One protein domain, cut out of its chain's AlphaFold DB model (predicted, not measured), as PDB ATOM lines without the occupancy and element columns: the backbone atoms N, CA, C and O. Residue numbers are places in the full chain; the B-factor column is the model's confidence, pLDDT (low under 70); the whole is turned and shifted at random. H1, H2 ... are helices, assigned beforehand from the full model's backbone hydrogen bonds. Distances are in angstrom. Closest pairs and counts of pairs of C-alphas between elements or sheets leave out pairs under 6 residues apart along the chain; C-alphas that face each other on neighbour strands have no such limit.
ATOM      1  N   SER A   7     223.676 132.728 204.037       50.28
ATOM      2  CA  SER A   7     223.997 133.577 202.886       50.28
ATOM      3  C   SER A   7     223.382 133.044 201.582       50.28
ATOM      4  O   SER A   7     222.828 133.826 200.806       50.28
ATOM      5  N   GLN A   8     223.358 131.717 201.378       51.47
ATOM      6  CA  GLN A   8     222.715 131.104 200.212       51.47
ATOM      7  C   GLN A   8     221.190 131.255 200.253       51.47
ATOM      8  O   GLN A   8     220.583 131.689 199.274       51.47
ATOM      9  N   HIS A   9     220.562 131.017 201.405       50.91
ATOM     10  CA  HIS A   9     219.115 131.206 201.548       50.91
ATOM     11  C   HIS A   9     218.665 132.666 201.409       50.91
ATOM     12  O   HIS A   9     217.572 132.927 200.901       50.91
ATOM     13  N   PHE A  10     219.498 133.621 201.827       52.94
ATOM     14  CA  PHE A  10     219.232 135.047 201.628       52.94
ATOM     15  C   PHE A  10     219.383 135.443 200.151       52.94
ATOM     16  O   PHE A  10     218.583 136.226 199.634       52.94
ATOM     17  N   SER A  11     220.357 134.845 199.453       53.38
ATOM     18  CA  SER A  11     220.579 135.056 198.020       53.38
ATOM     19  C   SER A  11     219.441 134.543 197.137       53.38
ATOM     20  O   SER A  11     219.051 135.239 196.203       53.38
ATOM     21  N   ASP A  12     218.818 133.417 197.484       56.03
ATOM     22  CA  ASP A  12     217.694 132.874 196.710       56.03
ATOM     23  C   ASP A  12     216.380 133.643 196.941       56.03
ATOM     24  O   ASP A  12     215.570 133.785 196.023       56.03
ATOM     25  N   ARG A  13     216.163 134.193 198.148       56.44
ATOM     26  CA  ARG A  13     214.942 134.955 198.479       56.44
ATOM     27  C   ARG A  13     214.897 136.346 197.852       56.44
ATOM     28  O   ARG A  13     213.833 136.762 197.403       56.44
ATOM     29  N   LEU A  14     216.017 137.069 197.828       52.28
ATOM     30  CA  LEU A  14     216.080 138.437 197.289       52.28
ATOM     31  C   LEU A  14     216.097 138.483 195.758       52.28
ATOM     32  O   LEU A  14     215.666 139.474 195.174       52.28
ATOM     33  N   LEU A  15     216.570 137.419 195.107       56.56
ATOM     34  CA  LEU A  15     216.619 137.330 193.646       56.56
ATOM     35  C   LEU A  15     215.302 136.864 193.013       56.56
ATOM     36  O   LEU A  15     215.206 136.832 191.789       56.56
ATOM     37  N   GLY A  16     214.293 136.550 193.837       46.19
ATOM     38  CA  GLY A  16     212.897 136.375 193.449       46.19
ATOM     39  C   GLY A  16     212.691 135.589 192.157       46.19
ATOM     40  O   GLY A  16     212.445 136.204 191.131       46.19
ATOM     41  N   TYR A  17     212.741 134.252 192.213       46.44
ATOM     42  CA  TYR A  17     212.227 133.318 191.185       46.44
ATOM     43  C   TYR A  17     212.566 133.608 189.705       46.44
ATOM     44  O   TYR A  17     211.959 133.015 188.812       46.44
ATOM     45  N   LYS A  18     213.542 134.468 189.402       50.22
ATOM     46  CA  LYS A  18     214.049 134.684 188.050       50.22
ATOM     47  C   LYS A  18     215.433 134.078 187.955       50.22
ATOM     48  O   LYS A  18     216.303 134.324 188.784       50.22
ATOM     49  N   SER A  19     215.566 133.191 186.974       53.09
ATOM     50  CA  SER A  19     216.703 132.298 186.773       53.09
ATOM     51  C   SER A  19     218.054 133.015 186.976       53.09
ATOM     52  O   SER A  19     218.222 134.124 186.465       53.09
ATOM     53  N   PRO A  20     219.059 132.379 187.620       52.03
ATOM     54  CA  PRO A  20     220.430 132.897 187.770       52.03
ATOM     55  C   PRO A  20     221.119 133.348 186.466       52.03
ATOM     56  O   PRO A  20     222.199 133.939 186.517       52.03
ATOM     57  N   ILE A  21     220.509 133.041 185.317       54.56
ATOM     58  CA  ILE A  21     220.896 133.405 183.952       54.56
ATOM     59  C   ILE A  21     220.558 134.875 183.611       54.56
ATOM     60  O   ILE A  21     221.199 135.444 182.732       54.56
ATOM     61  N   GLU A  22     219.619 135.528 184.310       61.22
ATOM     62  CA  GLU A  22     219.102 136.858 183.922       61.22
ATOM     63  C   GLU A  22     219.773 138.060 184.610       61.22
ATOM     64  O   GLU A  22     219.531 139.201 184.221       61.22
ATOM     65  N   ILE A  23     220.626 137.853 185.619       71.88
ATOM     66  CA  ILE A  23     221.214 138.968 186.379       71.88
ATOM     67  C   ILE A  23     222.567 139.367 185.774       71.88
ATOM     68  O   ILE A  23     223.498 138.553 185.768       71.88
ATOM     69  N   PRO A  24     222.742 140.632 185.339       84.69
ATOM     70  CA  PRO A  24     224.020 141.131 184.849       84.69
ATOM     71  C   PRO A  24     225.170 140.853 185.821       84.69
ATOM     72  O   PRO A  24     225.067 141.106 187.026       84.69
ATOM     73  N   ARG A  25     226.309 140.398 185.284       83.12
ATOM     74  CA  ARG A  25     227.519 140.035 186.050       83.12
ATOM     75  C   ARG A  25     227.934 141.110 187.060       83.12
ATOM     76  O   ARG A  25     228.327 140.788 188.177       83.12
ATOM     77  N   GLU A  26     227.798 142.381 186.692       85.44
ATOM     78  CA  GLU A  26     228.124 143.522 187.552       85.44
ATOM     79  C   GLU A  26     227.192 143.680 188.760       85.44
ATOM     80  O   GLU A  26     227.624 144.082 189.843       85.44
ATOM     81  N   ILE A  27     225.910 143.342 188.606       83.38
ATOM     82  CA  ILE A  27     224.945 143.320 189.712       83.38
ATOM     83  C   ILE A  27     225.256 142.137 190.625       83.38
ATOM     84  O   ILE A  27     225.383 142.326 191.831       83.38
ATOM     85  N   LYS A  28     225.517 140.955 190.055       82.38
ATOM     86  CA  LYS A  28     225.919 139.761 190.812       82.38
ATOM     87  C   LYS A  28     227.191 139.995 191.634       82.38
ATOM     88  O   LYS A  28     227.249 139.658 192.810       82.38
ATOM     89  N   ARG A  29     228.191 140.656 191.041       85.88
ATOM     90  CA  ARG A  29     229.446 141.037 191.710       85.88
ATOM     91  C   ARG A  29     229.230 142.033 192.850       85.88
ATOM     92  O   ARG A  29     229.919 141.961 193.863       85.88
ATOM     93  N   ARG A  30     228.316 142.996 192.699       87.38
ATOM     94  CA  ARG A  30     227.939 143.909 193.794       87.38
ATOM     95  C   ARG A  30     227.214 143.164 194.909       87.38
ATOM     96  O   ARG A  30     227.577 143.347 196.063       87.38
ATOM     97  N   PHE A  31     226.278 142.292 194.551       86.69
ATOM     98  CA  PHE A  31     225.534 141.477 195.503       86.69
ATOM     99  C   PHE A  31     226.460 140.586 196.337       86.69
ATOM    100  O   PHE A  31     226.445 140.688 197.555       86.69
ATOM    101  N   TYR A  32     227.351 139.815 195.706       88.38
ATOM    102  CA  TYR A  32     228.287 138.956 196.438       88.38
ATOM    103  C   TYR A  32     229.224 139.726 197.372       88.38
ATOM    104  O   TYR A  32     229.519 139.244 198.459       88.38
ATOM    105  N   ARG A  33     229.656 140.937 196.991       91.31
ATOM    106  CA  ARG A  33     230.442 141.797 197.889       91.31
ATOM    107  C   ARG A  33     229.636 142.236 199.110       91.31
ATOM    108  O   ARG A  33     230.166 142.191 200.208       91.31
ATOM    109  N   LEU A  34     228.375 142.631 198.926       93.69
ATOM    110  CA  LEU A  34     227.496 142.987 200.045       93.69
ATOM    111  C   LEU A  34     227.225 141.784 200.951       93.69
ATOM    112  O   LEU A  34     227.302 141.922 202.164       93.69
ATOM    113  N   SER A  35     226.969 140.605 200.380       91.50
ATOM    114  CA  SER A  35     226.778 139.382 201.164       91.50
ATOM    115  C   SER A  35     228.018 139.024 201.978       91.50
ATOM    116  O   SER A  35     227.875 138.719 203.152       91.50
ATOM    117  N   GLY A  36     229.218 139.131 201.397       92.69
ATOM    118  CA  GLY A  36     230.464 138.895 202.133       92.69
ATOM    119  C   GLY A  36     230.711 139.913 203.251       92.69
ATOM    120  O   GLY A  36     231.211 139.545 204.305       92.69
ATOM    121  N   LEU A  37     230.320 141.179 203.062       95.81
ATOM    122  CA  LEU A  37     230.380 142.186 204.131       95.81
ATOM    123  C   LEU A  37     229.392 141.892 205.266       95.81
ATOM    124  O   LEU A  37     229.726 142.118 206.421       95.81
ATOM    125  N   LEU A  38     228.190 141.405 204.944       94.38
ATOM    126  CA  LEU A  38     227.194 141.023 205.949       94.38
ATOM    127  C   LEU A  38     227.616 139.775 206.726       94.38
ATOM    128  O   LEU A  38     227.413 139.726 207.928       94.38
ATOM    129  N   GLU A  39     228.230 138.803 206.054       92.94
ATOM    130  CA  GLU A  39     228.783 137.610 206.702       92.94
ATOM    131  C   GLU A  39     229.913 137.983 207.667       92.94
ATOM    132  O   GLU A  39     229.866 137.601 208.831       92.94
ATOM    133  N   LEU A  40     230.850 138.833 207.229       96.44
ATOM    134  CA  LEU A  40     231.889 139.370 208.109       96.44
ATOM    135  C   LEU A  40     231.288 140.134 209.298       96.44
ATOM    136  O   LEU A  40     231.753 139.989 210.420       96.44
ATOM    137  N   ALA A  41     230.250 140.941 209.066       95.06
ATOM    138  CA  ALA A  41     229.587 141.670 210.141       95.06
ATOM    139  C   ALA A  41     228.924 140.726 211.159       95.06
ATOM    140  O   ALA A  41     229.041 140.964 212.357       95.06
ATOM    141  N   ASP A  42     228.249 139.664 210.710       94.94
ATOM    142  CA  ASP A  42     227.623 138.672 211.593       94.94
ATOM    143  C   ASP A  42     228.664 137.938 212.460       94.94
ATOM    144  O   ASP A  42     228.431 137.729 213.660       94.94
ATOM    145  N   ASP A  43     229.816 137.587 211.880       95.50
ATOM    146  CA  ASP A  43     230.936 136.983 212.609       95.50
ATOM    147  C   ASP A  43     231.498 137.958 213.661       95.50
ATOM    148  O   ASP A  43     231.601 137.603 214.837       95.50
ATOM    149  N   GLU A  44     231.763 139.213 213.284       97.31
ATOM    150  CA  GLU A  44     232.250 140.251 214.206       97.31
ATOM    151  C   GLU A  44     231.259 140.539 215.345       97.31
ATOM    152  O   GLU A  44     231.649 140.634 216.507       97.31
ATOM    153  N   PHE A  45     229.951 140.600 215.068       96.25
ATOM    154  CA  PHE A  45     228.943 140.750 216.124       96.25
ATOM    155  C   PHE A  45     228.906 139.560 217.084       96.25
ATOM    156  O   PHE A  45     228.549 139.727 218.252       96.25
ATOM    157  N   THR A  46     229.222 138.359 216.603       95.56
ATOM    158  CA  THR A  46     229.296 137.166 217.451       95.56
ATOM    159  C   THR A  46     230.526 137.227 218.350       95.56
ATOM    160  O   THR A  46     230.386 137.029 219.556       95.56
ATOM    161  N   ASN A  47     231.688 137.586 217.800       96.50
ATOM    162  CA  ASN A  47     232.923 137.760 218.570       96.50
ATOM    163  C   ASN A  47     232.772 138.847 219.642       96.50
ATOM    164  O   ASN A  47     233.042 138.586 220.810       96.50
ATOM    165  N   LEU A  48     232.216 140.012 219.290       95.75
ATOM    166  CA  LEU A  48     231.973 141.100 220.245       95.75
ATOM    167  C   LEU A  48     231.077 140.680 221.415       95.75
ATOM    168  O   LEU A  48     231.293 141.111 222.544       95.75
ATOM    169  N   LYS A  49     230.063 139.837 221.178       94.19
ATOM    170  CA  LYS A  49     229.224 139.316 222.269       94.19
ATOM    171  C   LYS A  49     230.024 138.443 223.227       94.19
ATOM    172  O   LYS A  49     229.866 138.595 224.434       94.19
ATOM    173  N   VAL A  50     230.870 137.565 222.688       95.44
ATOM    174  CA  VAL A  50     231.750 136.711 223.495       95.44
ATOM    175  C   VAL A  50     232.715 137.572 224.307       95.44
ATOM    176  O   VAL A  50     232.790 137.400 225.517       95.44
ATOM    177  N   GLU A  51     233.363 138.560 223.689       95.25
ATOM    178  CA  GLU A  51     234.286 139.474 224.375       95.25
ATOM    179  C   GLU A  51     233.601 140.267 225.503       95.25
ATOM    180  O   GLU A  51     234.154 140.397 226.595       95.25
ATOM    181  N   ILE A  52     232.371 140.751 225.291       93.06
ATOM    182  CA  ILE A  52     231.585 141.439 226.331       93.06
ATOM    183  C   ILE A  52     231.247 140.493 227.493       93.06
ATOM    184  O   ILE A  52     231.312 140.893 228.658       93.06
ATOM    185  N   GLU A  53     230.873 139.245 227.202       91.62
ATOM    186  CA  GLU A  53     230.587 138.236 228.228       91.62
ATOM    187  C   GLU A  53     231.846 137.860 229.018       91.62
ATOM    188  O   GLU A  53     231.800 137.786 230.249       91.62
ATOM    189  N   GLU A  54     232.975 137.665 228.340       91.88
ATOM    190  CA  GLU A  54     234.275 137.403 228.960       91.88
ATOM    191  C   GLU A  54     234.706 138.564 229.856       91.88
ATOM    192  O   GLU A  54     235.061 138.340 231.016       91.88
ATOM    193  N   TYR A  55     234.580 139.802 229.371       91.75
ATOM    194  CA  TYR A  55     234.836 140.998 230.167       91.75
ATOM    195  C   TYR A  55     233.941 141.046 231.410       91.75
ATOM    196  O   TYR A  55     234.451 141.131 232.527       91.75
ATOM    197  N   SER A  56     232.621 140.891 231.257       88.88
ATOM    198  CA  SER A  56     231.691 140.882 232.397       88.88
ATOM    199  C   SER A  56     232.019 139.787 233.416       88.88
ATOM    200  O   SER A  56     231.937 140.013 234.623       88.88
ATOM    201  N   ASN A  57     232.416 138.599 232.959       88.50
ATOM    202  CA  ASN A  57     232.786 137.496 233.844       88.50
ATOM    203  C   ASN A  57     234.145 137.706 234.523       88.50
ATOM    204  O   ASN A  57     234.338 137.227 235.644       88.50
ATOM    205  N   SER A  58     235.070 138.424 233.882       88.88
ATOM    206  CA  SER A  58     236.359 138.782 234.482       88.88
ATOM    207  C   SER A  58     236.190 139.694 235.701       88.88
ATOM    208  O   SER A  58     236.903 139.524 236.687       88.88
ATOM    209  N   LEU A  59     235.186 140.577 235.679       88.88
ATOM    210  CA  LEU A  59     234.898 141.524 236.759       88.88
ATOM    211  C   LEU A  59     234.298 140.847 238.001       88.88
ATOM    212  O   LEU A  59     234.696 141.161 239.116       88.88
ATOM    213  N   LYS A  60     233.416 139.853 237.828       83.69
ATOM    214  CA  LYS A  60     232.742 139.145 238.942       83.69
ATOM    215  C   LYS A  60     233.675 138.403 239.897       83.69
ATOM    216  O   LYS A  60     233.295 138.088 241.019       83.69
ATOM    217  N   ASN A  61     234.866 138.044 239.424       67.56
ATOM    218  CA  ASN A  61     235.813 137.204 240.160       67.56
ATOM    219  C   ASN A  61     237.000 137.997 240.728       67.56
ATOM    220  O   ASN A  61     237.966 137.393 241.194       67.56
TER     221      ASN A  61
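AT A GLANCE: This is residues 7 to 61 of the 219 residues of an uncharacterized protein of Methanosarcina acetivorans (UniProt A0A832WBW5). One long straight helix, H2, makes the length of the model, and a short helix, H1, folds back over its first half, joined to it by a looping link; residues 40 to 61 stick out free. The printed part has 55 residues, with two named helices in the order H1, H2 and no named strand; its class is all helix. It is extended, with a radius of gyration of the C-alphas of 17.9 A and spans of 59 by 19 by 9 A.

IN THESE COORDINATES: Find C-alpha 25 at (227.519, 140.035, 186.050); from there H2, residues 25 to 60, runs 53.2 A to C-alpha 60 at (232.742, 139.145, 238.942). Then look at C-alpha 7 at (223.997, 133.577, 202.886), where H1, residues 7 to 14, begins; it is 10.8 A long.

HOW THE PARTS SIT: H1 is close to H2 but not clearly touching; the closest C-alphas, of Ser 7 and Ser 35, are 6.7 A apart. The two run opposite ways at a steep tilt of 53 degrees. In H1 every O i to N i+4 pair is within hydrogen-bond range; in H2, 31 of 32 are.

THE WHOLE: The C-alphas farthest apart, of Glu 22 and Asn 61, stand at 58.7 A. The printed part has no cut, and the link from H1 to H2, 10 residues, is short. Look for pLDDT under 70 at residues 7 to 22 and residue 61.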